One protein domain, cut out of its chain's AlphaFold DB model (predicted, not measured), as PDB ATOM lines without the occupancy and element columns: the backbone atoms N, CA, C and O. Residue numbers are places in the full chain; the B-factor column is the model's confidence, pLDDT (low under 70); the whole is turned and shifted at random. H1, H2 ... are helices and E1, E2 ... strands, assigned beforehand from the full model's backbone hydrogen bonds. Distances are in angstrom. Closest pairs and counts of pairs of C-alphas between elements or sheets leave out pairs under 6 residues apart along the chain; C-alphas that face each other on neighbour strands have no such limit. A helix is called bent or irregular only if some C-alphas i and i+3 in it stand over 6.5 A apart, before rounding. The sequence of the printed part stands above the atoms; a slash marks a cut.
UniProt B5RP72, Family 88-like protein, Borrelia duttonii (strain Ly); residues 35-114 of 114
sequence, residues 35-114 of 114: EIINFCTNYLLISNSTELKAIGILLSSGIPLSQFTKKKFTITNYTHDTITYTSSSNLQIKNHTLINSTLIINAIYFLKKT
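What this domain is: This is residues 35 to 114 of the 114 residues of the protein "Family 88-like protein" of Borrelia duttonii (strain Ly) (UniProt B5RP72). A small antiparallel sheet of three strands makes one end of the domain, and helices make the other. H2 and H4 pack side by side, running opposite ways, and come to the sheet with residues 60 to 61 of H2 and 101 to 108 of H4; H1 packs on H2 at the end far from the sheet, and the short H3 is near H2. The printed part has 80 residues, with four named helices and three named strands in the order H1 H2 H3 E1 E2 E3 H4; the sheet's order is E1 E2 E3, and the class is mixed, helices and strands. The whole is compact, with a radius of gyration of the C-alphas of 11.8 A and spans of 34 by 26 by 17 A.

Where its parts are: The sheet holds E1, residues 74 to 78, E2, residues 82 to 86, and E3, residues 92 to 96, which are 11.6 A, 13.7 A and 13.5 A long from first to last C-alpha. C-alpha 74 stands at (25.071, -59.874, -32.891). H4, residues 101 to 113, is 18.7 A long and ends with C-alpha 113 at (31.390, -52.908, -22.300). H2, residues 50 to 61, is 16.0 A long. H1, residues 35 to 44, is 12.2 A long and begins with C-alpha 35 at (24.900, -32.192, -41.743); it is irregular, but only just, with C-alphas 41 and 44 6.6 A apart. H3, residues 65 to 68, is 5.5 A long.

How they stand to each other: E1, E2 and E3 form a meander, each strand the antiparallel neighbour of the one before. In the hairpin E1 and E2, N 84 and O 77 are within hydrogen-bond range at 2.8 A; in the hairpin E2 and E3, N 85 and O 93 are at 2.9 A. H4 only grazes the sheet with residues 101 to 108, and H2 only grazes it with residues 60 to 61. H2 and H4 touch, the closest C-alphas being those of Ile 57 and Ile 104 at 5.8 A; they run opposite ways at a shallow tilt of 33 degrees, only just short of steep. H1 and H2, a helical hairpin, touch at Leu 44 and Gly 56, whose C-alphas are the closest at 4.8 A; their tilt of 37 degrees is only just steep. H1 is not on the sheet. H3 is close to H2 but not clearly touching it, with the C-alphas of Leu 58 and Leu 65 closest at 6.8 A. H3 and H4 are apart. Every O i to N i+4 pair is within hydrogen-bond range in H2 and H4, and 5 of 6 are in H1; H3 is too short for such a pair.

The domain as a whole: The two C-alphas farthest apart in the domain, those of Glu 35 and Ser 89, are 35.8 A apart. The printed part has no cut, and the six links between its named elements are tight. The mean pLDDT of the printed part is 88.8; residues 71 and 114 are under 70.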
ATOM      1  N   GLU A  35      24.935 -32.618 -43.145       88.38
ATOM      2  CA  GLU A  35      24.900 -32.192 -41.743       88.38
ATOM      3  C   GLU A  35      24.699 -33.381 -40.809       88.38
ATOM      4  O   GLU A  35      25.427 -33.508 -39.827       88.38
ATOM      5  N   ILE A  36      23.790 -34.299 -41.150       89.00
ATOM      6  CA  ILE A  36      23.572 -35.516 -40.357       89.00
ATOM      7  C   ILE A  36      24.838 -36.376 -40.319       89.00
ATOM      8  O   ILE A  36      25.238 -36.822 -39.242       89.00
ATOM      9  N   ILE A  37      25.490 -36.581 -41.468       93.44
ATOM     10  CA  ILE A  37      26.756 -37.320 -41.570       93.44
ATOM     11  C   ILE A  37      27.825 -36.681 -40.678       93.44
ATOM     12  O   ILE A  37      28.455 -37.372 -39.872       93.44
ATOM     13  N   ASN A  38      28.005 -35.363 -40.788       91.94
ATOM     14  CA  ASN A  38      28.981 -34.610 -40.009       91.94
ATOM     15  C   ASN A  38      28.690 -34.712 -38.505       91.94
ATOM     16  O   ASN A  38      29.586 -34.999 -37.708       91.94
ATOM     17  N   PHE A  39      27.426 -34.547 -38.117       91.69
ATOM     18  CA  PHE A  39      27.003 -34.586 -36.723       91.69
ATOM     19  C   PHE A  39      27.182 -35.975 -36.097       91.69
ATOM     20  O   PHE A  39      27.700 -36.110 -34.983       91.69
ATOM     21  N   CYS A  40      26.827 -37.029 -36.835       94.25
ATOM     22  CA  CYS A  40      27.012 -38.409 -36.393       94.25
ATOM     23  C   CYS A  40      28.492 -38.757 -36.212       94.25
ATOM     24  O   CYS A  40      28.862 -39.337 -35.189       94.25
ATOM     25  N   THR A  41      29.323 -38.376 -37.184       93.62
ATOM     26  CA  THR A  41      30.757 -38.692 -37.213       93.62
ATOM     27  C   THR A  41      31.515 -37.965 -36.106       93.62
ATOM     28  O   THR A  41      32.266 -38.593 -35.364       93.62
ATOM     29  N   ASN A  42      31.284 -36.658 -35.966       92.50
ATOM     30  CA  ASN A  42      32.133 -35.794 -35.146       92.50
ATOM     31  C   ASN A  42      31.604 -35.545 -33.733       92.50
ATOM     32  O   ASN A  42      32.359 -35.065 -32.894       92.50
ATOM     33  N   TYR A  43      30.342 -35.872 -33.437       91.81
ATOM     34  CA  TYR A  43      29.758 -35.586 -32.122       91.81
ATOM     35  C   TYR A  43      29.085 -36.808 -31.506       91.81
ATOM     36  O   TYR A  43      29.462 -37.226 -30.412       91.81
ATOM     37  N   LEU A  44      28.113 -37.418 -32.190       94.06
ATOM     38  CA  LEU A  44      27.279 -38.454 -31.568       94.06
ATOM     39  C   LEU A  44      28.051 -39.746 -31.292       94.06
ATOM     40  O   LEU A  44      28.072 -40.224 -30.157       94.06
ATOM     41  N   LEU A  45      28.711 -40.314 -32.304       94.31
ATOM     42  CA  LEU A  45      29.349 -41.626 -32.172       94.31
ATOM     43  C   LEU A  45      30.606 -41.606 -31.310       94.31
ATOM     44  O   LEU A  45      30.908 -42.610 -30.660       94.31
ATOM     45  N   ILE A  46      31.314 -40.478 -31.257       92.81
ATOM     46  CA  ILE A  46      32.502 -40.322 -30.410       92.81
ATOM     47  C   ILE A  46      32.168 -39.848 -28.992       92.81
ATOM     48  O   ILE A  46      33.009 -39.982 -28.110       92.81
ATOM     49  N   SER A  47      30.942 -39.374 -28.736       91.06
ATOM     50  CA  SER A  47      30.517 -38.890 -27.417       91.06
ATOM     51  C   SER A  47      30.754 -39.917 -26.308       91.06
ATOM     52  O   SER A  47      30.562 -41.116 -26.507       91.06
ATOM     53  N   ASN A  48      31.089 -39.455 -25.104       89.25
ATOM     54  CA  ASN A  48      31.125 -40.302 -23.908       89.25
ATOM     55  C   ASN A  48      29.721 -40.619 -23.362       89.25
ATOM     56  O   ASN A  48      29.562 -41.553 -22.577       89.25
ATOM     57  N   SER A  49      28.693 -39.867 -23.774       89.75
ATOM     58  CA  SER A  49      27.312 -40.142 -23.383       89.75
ATOM     59  C   SER A  49      26.802 -41.394 -24.087       89.75
ATOM     60  O   SER A  49      26.804 -41.484 -25.317       89.75
ATOM     61  N   THR A  50      26.314 -42.356 -23.302       88.00
ATOM     62  CA  THR A  50      25.709 -43.582 -23.835       88.00
ATOM     63  C   THR A  50      24.475 -43.288 -24.683       88.00
ATOM     64  O   THR A  50      24.263 -43.948 -25.698       88.00
ATOM     65  N   GLU A  51      23.703 -42.273 -24.301       85.50
ATOM     66  CA  GLU A  51      22.508 -41.800 -25.000       85.50
ATOM     67  C   GLU A  51      22.841 -41.218 -26.376       85.50
ATOM     68  O   GLU A  51      22.329 -41.699 -27.385       85.50
ATOM     69  N   LEU A  52      23.759 -40.249 -26.437       89.56
ATOM     70  CA  LEU A  52      24.146 -39.624 -27.706       89.56
ATOM     71  C   LEU A  52      24.786 -40.643 -28.650       89.56
ATOM     72  O   LEU A  52      24.484 -40.666 -29.843       89.56
ATOM     73  N   LYS A  53      25.601 -41.548 -28.103       92.50
ATOM     74  CA  LYS A  53      26.220 -42.626 -28.874       92.50
ATOM     75  C   LYS A  53      25.181 -43.606 -29.420       92.50
ATOM     76  O   LYS A  53      25.268 -43.996 -30.582       92.50
ATOM     77  N   ALA A  54      24.170 -43.966 -28.628       90.12
ATOM     78  CA  ALA A  54      23.070 -44.823 -29.065       90.12
ATOM     79  C   ALA A  54      22.234 -44.181 -30.186       90.12
ATOM     80  O   ALA A  54      21.893 -44.862 -31.153       90.12
ATOM     81  N   ILE A  55      21.955 -42.875 -30.093       90.75
ATOM     82  CA  ILE A  55      21.280 -42.109 -31.153       90.75
ATOM     83  C   ILE A  55      22.136 -42.100 -32.424       90.75
ATOM     84  O   ILE A  55      21.635 -42.415 -33.502       90.75
ATOM     85  N   GLY A  56      23.438 -41.824 -32.296       94.25
ATOM     86  CA  GLY A  56      24.374 -41.860 -33.419       94.25
ATOM     87  C   GLY A  56      24.385 -43.215 -34.125       94.25
ATOM     88  O   GLY A  56      24.314 -43.269 -35.350       94.25
ATOM     89  N   ILE A  57      24.403 -44.317 -33.368       93.69
ATOM     90  CA  ILE A  57      24.345 -45.676 -33.926       93.69
ATOM     91  C   ILE A  57      23.038 -45.892 -34.694       93.69
ATOM     92  O   ILE A  57      23.072 -46.423 -35.804       93.69
ATOM     93  N   LEU A  58      21.899 -45.485 -34.130       93.25
ATOM     94  CA  LEU A  58      20.591 -45.655 -34.765       93.25
ATOM     95  C   LEU A  58      20.525 -44.920 -36.112       93.25
ATOM     96  O   LEU A  58      20.170 -45.526 -37.121       93.25
ATOM     97  N   LEU A  59      20.921 -43.644 -36.127       92.75
ATOM     98  CA  LEU A  59      20.910 -42.804 -37.326       92.75
ATOM     99  C   LEU A  59      21.880 -43.315 -38.397       92.75
ATOM    100  O   LEU A  59      21.572 -43.290 -39.584       92.75
ATOM    101  N   SER A  60      23.046 -43.801 -37.975       95.12
ATOM    102  CA  SER A  60      24.140 -44.128 -38.892       95.12
ATOM    103  C   SER A  60      24.062 -45.535 -39.482       95.12
ATOM    104  O   SER A  60      24.565 -45.772 -40.578       95.12
ATOM    105  N   SER A  61      23.494 -46.493 -38.741       94.31
ATOM    106  CA  SER A  61      23.540 -47.922 -39.096       94.31
ATOM    107  C   SER A  61      22.345 -48.406 -39.917       94.31
ATOM    108  O   SER A  61      22.390 -49.500 -40.481       94.31
ATOM    109  N   GLY A  62      21.239 -47.655 -39.902       89.75
ATOM    110  CA  GLY A  62      19.959 -48.104 -40.450       89.75
ATOM    111  C   GLY A  62      19.376 -49.335 -39.739       89.75
ATOM    112  O   GLY A  62      18.404 -49.919 -40.213       89.75
ATOM    113  N   ILE A  63      19.964 -49.780 -38.621       91.00
ATOM    114  CA  ILE A  63      19.483 -50.939 -37.870       91.00
ATOM    115  C   ILE A  63      18.288 -50.497 -37.016       91.00
ATOM    116  O   ILE A  63      18.429 -49.591 -36.189       91.00
ATOM    117  N   PRO A  64      17.119 -51.150 -37.146       85.50
ATOM    118  CA  PRO A  64      15.951 -50.785 -36.360       85.50
ATOM    119  C   PRO A  64      16.210 -50.899 -34.856       85.50
ATOM    120  O   PRO A  64      16.782 -51.884 -34.379       85.50
ATOM    121  N   LEU A  65      15.679 -49.944 -34.088       81.50
ATOM    122  CA  LEU A  65      15.751 -49.919 -32.621       81.50
ATOM    123  C   LEU A  65      15.332 -51.254 -31.976       81.50
ATOM    124  O   LEU A  65      15.922 -51.721 -30.997       81.50
ATOM    125  N   SER A  66      14.316 -51.898 -32.553       81.00
ATOM    126  CA  SER A  66      13.791 -53.185 -32.096       81.00
ATOM    127  C   SER A  66      14.834 -54.306 -32.114       81.00
ATOM    128  O   SER A  66      14.717 -55.245 -31.332       81.00
ATOM    129  N   GLN A  67      15.878 -54.219 -32.944       84.31
ATOM    130  CA  GLN A  67      16.951 -55.214 -32.979       84.31
ATOM    131  C   GLN A  67      17.923 -55.035 -31.812       84.31
ATOM    132  O   GLN A  67      18.267 -56.020 -31.163       84.31
ATOM    133  N   PHE A  68      18.289 -53.797 -31.461       78.50
ATOM    134  CA  PHE A  68      19.194 -53.517 -30.336       78.50
ATOM    135  C   PHE A  68      18.624 -53.924 -28.970       78.50
ATOM    136  O   PHE A  68      19.374 -54.170 -28.026       78.50
ATOM    137  N   THR A  69      17.298 -54.019 -28.844       73.81
ATOM    138  CA  THR A  69      16.633 -54.433 -27.596       73.81
ATOM    139  C   THR A  69      16.527 -55.955 -27.426       73.81
ATOM    140  O   THR A  69      16.219 -56.432 -26.323       73.81
ATOM    141  N   LYS A  70      16.825 -56.743 -28.472       76.50
ATOM    142  CA  LYS A  70      16.812 -58.212 -28.413       76.50
ATOM    143  C   LYS A  70      17.976 -58.749 -27.581       76.50
ATOM    144  O   LYS A  70      19.094 -58.250 -27.632       76.50
ATOM    145  N   LYS A  71      17.730 -59.846 -26.848       67.44
ATOM    146  CA  LYS A  71      18.737 -60.493 -25.978       67.44
ATOM    147  C   LYS A  71      19.996 -60.975 -26.724       67.44
ATOM    148  O   LYS A  71      21.031 -61.085 -26.085       67.44
ATOM    149  N   LYS A  72      19.912 -61.285 -28.025       73.81
ATOM    150  CA  LYS A  72      21.000 -61.899 -28.817       73.81
ATOM    151  C   LYS A  72      21.389 -61.079 -30.059       73.81
ATOM    152  O   LYS A  72      21.664 -61.650 -31.110       73.81
ATOM    153  N   PHE A  73      21.385 -59.747 -29.969       80.31
ATOM    154  CA  PHE A  73      21.837 -58.912 -31.087       80.31
ATOM    155  C   PHE A  73      23.348 -59.059 -31.327       80.31
ATOM    156  O   PHE A  73      24.179 -58.677 -30.487       80.31
ATOM    157  N   THR A  74      23.690 -59.591 -32.500       85.12
ATOM    158  CA  THR A  74      25.071 -59.874 -32.891       85.12
ATOM    159  C   THR A  74      25.310 -59.395 -34.313       85.12
ATOM    160  O   THR A  74      24.570 -59.749 -35.230       85.12
ATOM    161  N   ILE A  75      26.351 -58.584 -34.466       90.56
ATOM    162  CA  ILE A  75      26.885 -58.195 -35.766       90.56
ATOM    163  C   ILE A  75      27.774 -59.334 -36.236       90.56
ATOM    164  O   ILE A  75      28.626 -59.793 -35.477       90.56
ATOM    165  N   THR A  76      27.533 -59.807 -37.451       91.00
ATOM    166  CA  THR A  76      28.243 -60.947 -38.033       91.00
ATOM    167  C   THR A  76      29.383 -60.513 -38.933       91.00
ATOM    168  O   THR A  76      30.414 -61.175 -38.952       91.00
ATOM    169  N   ASN A  77      29.215 -59.412 -39.666       94.00
ATOM    170  CA  ASN A  77      30.238 -58.869 -40.553       94.00
ATOM    171  C   ASN A  77      30.018 -57.367 -40.788       94.00
ATOM    172  O   ASN A  77      28.910 -56.865 -40.590       94.00
ATOM    173  N   TYR A  78      31.050 -56.657 -41.237       95.62
ATOM    174  CA  TYR A  78      30.947 -55.282 -41.718       95.62
ATOM    175  C   TYR A  78      32.029 -54.977 -42.763       95.62
ATOM    176  O   TYR A  78      33.136 -55.505 -42.696       95.62
ATOM    177  N   THR A  79      31.697 -54.127 -43.734       95.69
ATOM    178  CA  THR A  79      32.649 -53.516 -44.683       95.69
ATOM    179  C   THR A  79      32.833 -52.043 -44.330       95.69
ATOM    180  O   THR A  79      32.446 -51.623 -43.247       95.69
ATOM    181  N   HIS A  80      33.421 -51.237 -45.214       93.62
ATOM    182  CA  HIS A  80      33.511 -49.791 -45.006       93.62
ATOM    183  C   HIS A  80      32.128 -49.117 -44.892       93.62
ATOM    184  O   HIS A  80      31.946 -48.201 -44.096       93.62
ATOM    185  N   ASP A  81      31.152 -49.595 -45.653       95.31
ATOM    186  CA  ASP A  81      29.861 -48.955 -45.919       95.31
ATOM    187  C   ASP A  81      28.655 -49.863 -45.621       95.31
ATOM    188  O   ASP A  81      27.516 -49.493 -45.908       95.31
ATOM    189  N   THR A  82      28.882 -51.066 -45.082       96.62
ATOM    190  CA  THR A  82      27.800 -52.001 -44.756       96.62
ATOM    191  C   THR A  82      28.002 -52.709 -43.426       96.62
ATOM    192  O   THR A  82      29.119 -53.056 -43.047       96.62
ATOM    193  N   ILE A  83      26.893 -53.001 -42.744       96.62
ATOM    194  CA  ILE A  83      26.851 -53.835 -41.538       96.62
ATOM    195  C   ILE A  83      25.889 -54.992 -41.776       96.62
ATOM    196  O   ILE A  83      24.760 -54.798 -42.222       96.62
ATOM    197  N   THR A  84      26.329 -56.200 -41.431       95.38
ATOM    198  CA  THR A  84      25.512 -57.414 -41.461       95.38
ATOM    199  C   THR A  84      25.250 -57.902 -40.042       95.38
ATOM    200  O   THR A  84      26.164 -57.988 -39.220       95.38
ATOM    201  N   TYR A  85      23.998 -58.228 -39.733       92.06
ATOM    202  CA  TYR A  85      23.602 -58.776 -38.439       92.06
ATOM    203  C   TYR A  85      22.568 -59.888 -38.600       92.06
ATOM    204  O   TYR A  85      21.814 -59.931 -39.573       92.06
ATOM    205  N   THR A  86      22.508 -60.782 -37.616       88.69
ATOM    206  CA  THR A  86      21.553 -61.896 -37.626       88.69
ATOM    207  C   THR A  86      20.296 -61.531 -36.843       88.69
ATOM    208  O   THR A  86      20.357 -61.121 -35.680       88.69
ATOM    209  N   SER A  87      19.138 -61.690 -37.479       78.62
ATOM    210  CA  SER A  87      17.826 -61.590 -36.840       78.62
ATOM    211  C   SER A  87      17.477 -62.885 -36.091       78.62
ATOM    212  O   SER A  87      18.126 -63.917 -36.223       78.62
ATOM    213  N   SER A  88      16.399 -62.856 -35.309       70.44
ATOM    214  CA  SER A  88      15.938 -63.971 -34.467       70.44
ATOM    215  C   SER A  88      15.572 -65.259 -35.225       70.44
ATOM    216  O   SER A  88      15.419 -66.291 -34.583       70.44
ATOM    217  N   SER A  89      15.441 -65.209 -36.552       74.50
ATOM    218  CA  SER A  89      15.117 -66.340 -37.435       74.50
ATOM    219  C   SER A  89      16.336 -66.929 -38.167       74.50
ATOM    220  O   SER A  89      16.164 -67.579 -39.190       74.50
ATOM    221  N   ASN A  90      17.566 -66.648 -37.710       79.56
ATOM    222  CA  ASN A  90      18.826 -66.913 -38.436       79.56
ATOM    223  C   ASN A  90      18.961 -66.183 -39.786       79.56
ATOM    224  O   ASN A  90      19.966 -66.337 -40.475       79.56
ATOM    225  N   LEU A  91      17.992 -65.334 -40.140       85.25
ATOM    226  CA  LEU A  91      18.069 -64.451 -41.296       85.25
ATOM    227  C   LEU A  91      19.194 -63.430 -41.099       85.25
ATOM    228  O   LEU A  91      19.184 -62.684 -40.115       85.25
ATOM    229  N   GLN A  92      20.129 -63.371 -42.043       90.69
ATOM    230  CA  GLN A  92      21.142 -62.323 -42.096       90.69
ATOM    231  C   GLN A  92      20.588 -61.106 -42.831       90.69
ATOM    232  O   GLN A  92      20.052 -61.223 -43.931       90.69
ATOM    233  N   ILE A  93      20.713 -59.940 -42.210       92.25
ATOM    234  CA  ILE A  93      20.285 -58.661 -42.770       92.25
ATOM    235  C   ILE A  93      21.535 -57.821 -42.980       92.25
ATOM    236  O   ILE A  93      22.313 -57.637 -42.044       92.25
ATOM    237  N   LYS A  94      21.712 -57.321 -44.203       94.88
ATOM    238  CA  LYS A  94      22.807 -56.435 -44.593       94.88
ATOM    239  C   LYS A  94      22.250 -55.041 -44.862       94.88
ATOM    240  O   LYS A  94      21.413 -54.879 -45.743       94.88
ATOM    241  N   ASN A  95      22.744 -54.055 -44.124       94.75
ATOM    242  CA  ASN A  95      22.362 -52.654 -44.263       94.75
ATOM    243  C   ASN A  95      23.532 -51.836 -44.799       94.75
ATOM    244  O   ASN A  95      24.664 -52.027 -44.350       94.75
ATOM    245  N   HIS A  96      23.242 -50.889 -45.690       95.94
ATOM    246  CA  HIS A  96      24.165 -49.799 -45.990       95.94
ATOM    247  C   HIS A  96      24.171 -48.793 -44.843       95.94
ATOM    248  O   HIS A  96      23.130 -48.508 -44.245       95.94
ATOM    249  N   THR A  97      25.349 -48.272 -44.532       95.81
ATOM    250  CA  THR A  97      25.543 -47.303 -43.460       95.81
ATOM    251  C   THR A  97      25.706 -45.901 -44.017       95.81
ATOM    252  O   THR A  97      26.282 -45.697 -45.081       95.81
ATOM    253  N   LEU A  98      25.213 -44.915 -43.270       93.88
ATOM    254  CA  LEU A  98      25.297 -43.505 -43.654       93.88
ATOM    255  C   LEU A  98      26.734 -42.963 -43.557       93.88
ATOM    256  O   LEU A  98      27.091 -42.002 -44.230       93.88
ATOM    257  N   ILE A  99      27.557 -43.580 -42.707       94.44
ATOM    258  CA  ILE A  99      28.967 -43.239 -42.503       94.44
ATOM    259  C   ILE A  99      29.820 -44.513 -42.459       94.44
ATOM    260  O   ILE A  99      29.274 -45.616 -42.491       94.44
ATOM    261  N   ASN A 100      31.140 -44.374 -42.291       94.75
ATOM    262  CA  ASN A 100      32.049 -45.511 -42.135       94.75
ATOM    263  C   ASN A 100      31.586 -46.456 -41.010       94.75
ATOM    264  O   ASN A 100      31.562 -46.096 -39.827       94.75
ATOM    265  N   SER A 101      31.269 -47.691 -41.391       95.94
ATOM    266  CA  SER A 101      30.776 -48.738 -40.500       95.94
ATOM    267  C   SER A 101      31.727 -49.009 -39.335       95.94
ATOM    268  O   SER A 101      31.264 -49.273 -38.232       95.94
ATOM    269  N   THR A 102      33.041 -48.848 -39.510       95.88
ATOM    270  CA  THR A 102      34.036 -49.040 -38.438       95.88
ATOM    271  C   THR A 102      33.753 -48.149 -37.223       95.88
ATOM    272  O   THR A 102      33.818 -48.612 -36.084       95.88
ATOM    273  N   LEU A 103      33.374 -46.882 -37.441       95.12
ATOM    274  CA  LEU A 103      33.034 -45.955 -36.353       95.12
ATOM    275  C   LEU A 103      31.781 -46.410 -35.600       95.12
ATOM    276  O   LEU A 103      31.735 -46.375 -34.370       95.12
ATOM    277  N   ILE A 104      30.786 -46.893 -36.341       95.75
ATOM    278  CA  ILE A 104      29.532 -47.411 -35.791       95.75
ATOM    279  C   ILE A 104      29.801 -48.668 -34.959       95.75
ATOM    280  O   ILE A 104      29.324 -48.782 -33.831       95.75
ATOM    281  N   ILE A 105      30.599 -49.601 -35.482       94.12
ATOM    282  CA  ILE A 105      30.975 -50.840 -34.797       94.12
ATOM    283  C   ILE A 105      31.729 -50.547 -33.498       94.12
ATOM    284  O   ILE A 105      31.381 -51.096 -32.450       94.12
ATOM    285  N   ASN A 106      32.695 -49.626 -33.528       93.62
ATOM    286  CA  ASN A 106      33.420 -49.192 -32.334       93.62
ATOM    287  C   ASN A 106      32.475 -48.604 -31.279       93.62
ATOM    288  O   ASN A 106      32.572 -48.943 -30.097       93.62
ATOM    289  N   ALA A 107      31.516 -47.777 -31.703       92.88
ATOM    290  CA  ALA A 107      30.504 -47.224 -30.816       92.88
ATOM    291  C   ALA A 107      29.604 -48.316 -30.200       92.88
ATOM    292  O   ALA A 107      29.333 -48.289 -28.999       92.88
ATOM    293  N   ILE A 108      29.191 -49.314 -30.988       90.38
ATOM    294  CA  ILE A 108      28.404 -50.461 -30.507       90.38
ATOM    295  C   ILE A 108      29.193 -51.274 -29.477       90.38
ATOM    296  O   ILE A 108      28.648 -51.640 -28.432       90.38
ATOM    297  N   TYR A 109      30.473 -51.551 -29.737       88.81
ATOM    298  CA  TYR A 109      31.319 -52.288 -28.799       88.81
ATOM    299  C   TYR A 109      31.577 -51.521 -27.507       88.81
ATOM    300  O   TYR A 109      31.546 -52.131 -26.440       88.81
ATOM    301  N   PHE A 110      31.778 -50.202 -27.581       86.81
ATOM    302  CA  PHE A 110      31.895 -49.355 -26.396       86.81
ATOM    303  C   PHE A 110      30.684 -49.533 -25.478       86.81
ATOM    304  O   PHE A 110      30.840 -49.834 -24.297       86.81
ATOM    305  N   LEU A 111      29.474 -49.439 -26.034       82.38
ATOM    306  CA  LEU A 111      28.261 -49.552 -25.235       82.38
ATOM    307  C   LEU A 111      28.031 -50.968 -24.673       82.38
ATOM    308  O   LEU A 111      27.355 -51.124 -23.658       82.38
ATOM    309  N   LYS A 112      28.551 -52.019 -25.325       77.50
ATOM    310  CA  LYS A 112      28.478 -53.399 -24.807       77.50
ATOM    311  C   LYS A 112      29.396 -53.630 -23.600       77.50
ATOM    312  O   LYS A 112      29.144 -54.568 -22.851       77.50
ATOM    313  N   LYS A 113      30.450 -52.820 -23.432       70.44
ATOM    314  CA  LYS A 113      31.390 -52.908 -22.300       70.44
ATOM    315  C   LYS A 113      30.884 -52.203 -21.030       70.44
ATOM    316  O   LYS A 113      31.333 -52.561 -19.946       70.44
ATOM    317  N   THR A 114      29.992 -51.217 -21.158       54.16
ATOM    318  CA  THR A 114      29.396 -50.421 -20.053       54.16
ATOM    319  C   THR A 114      28.164 -51.047 -19.404       54.16
ATOM    320  O   THR A 114      27.937 -50.805 -18.192       54.16
TER     321      THR A 114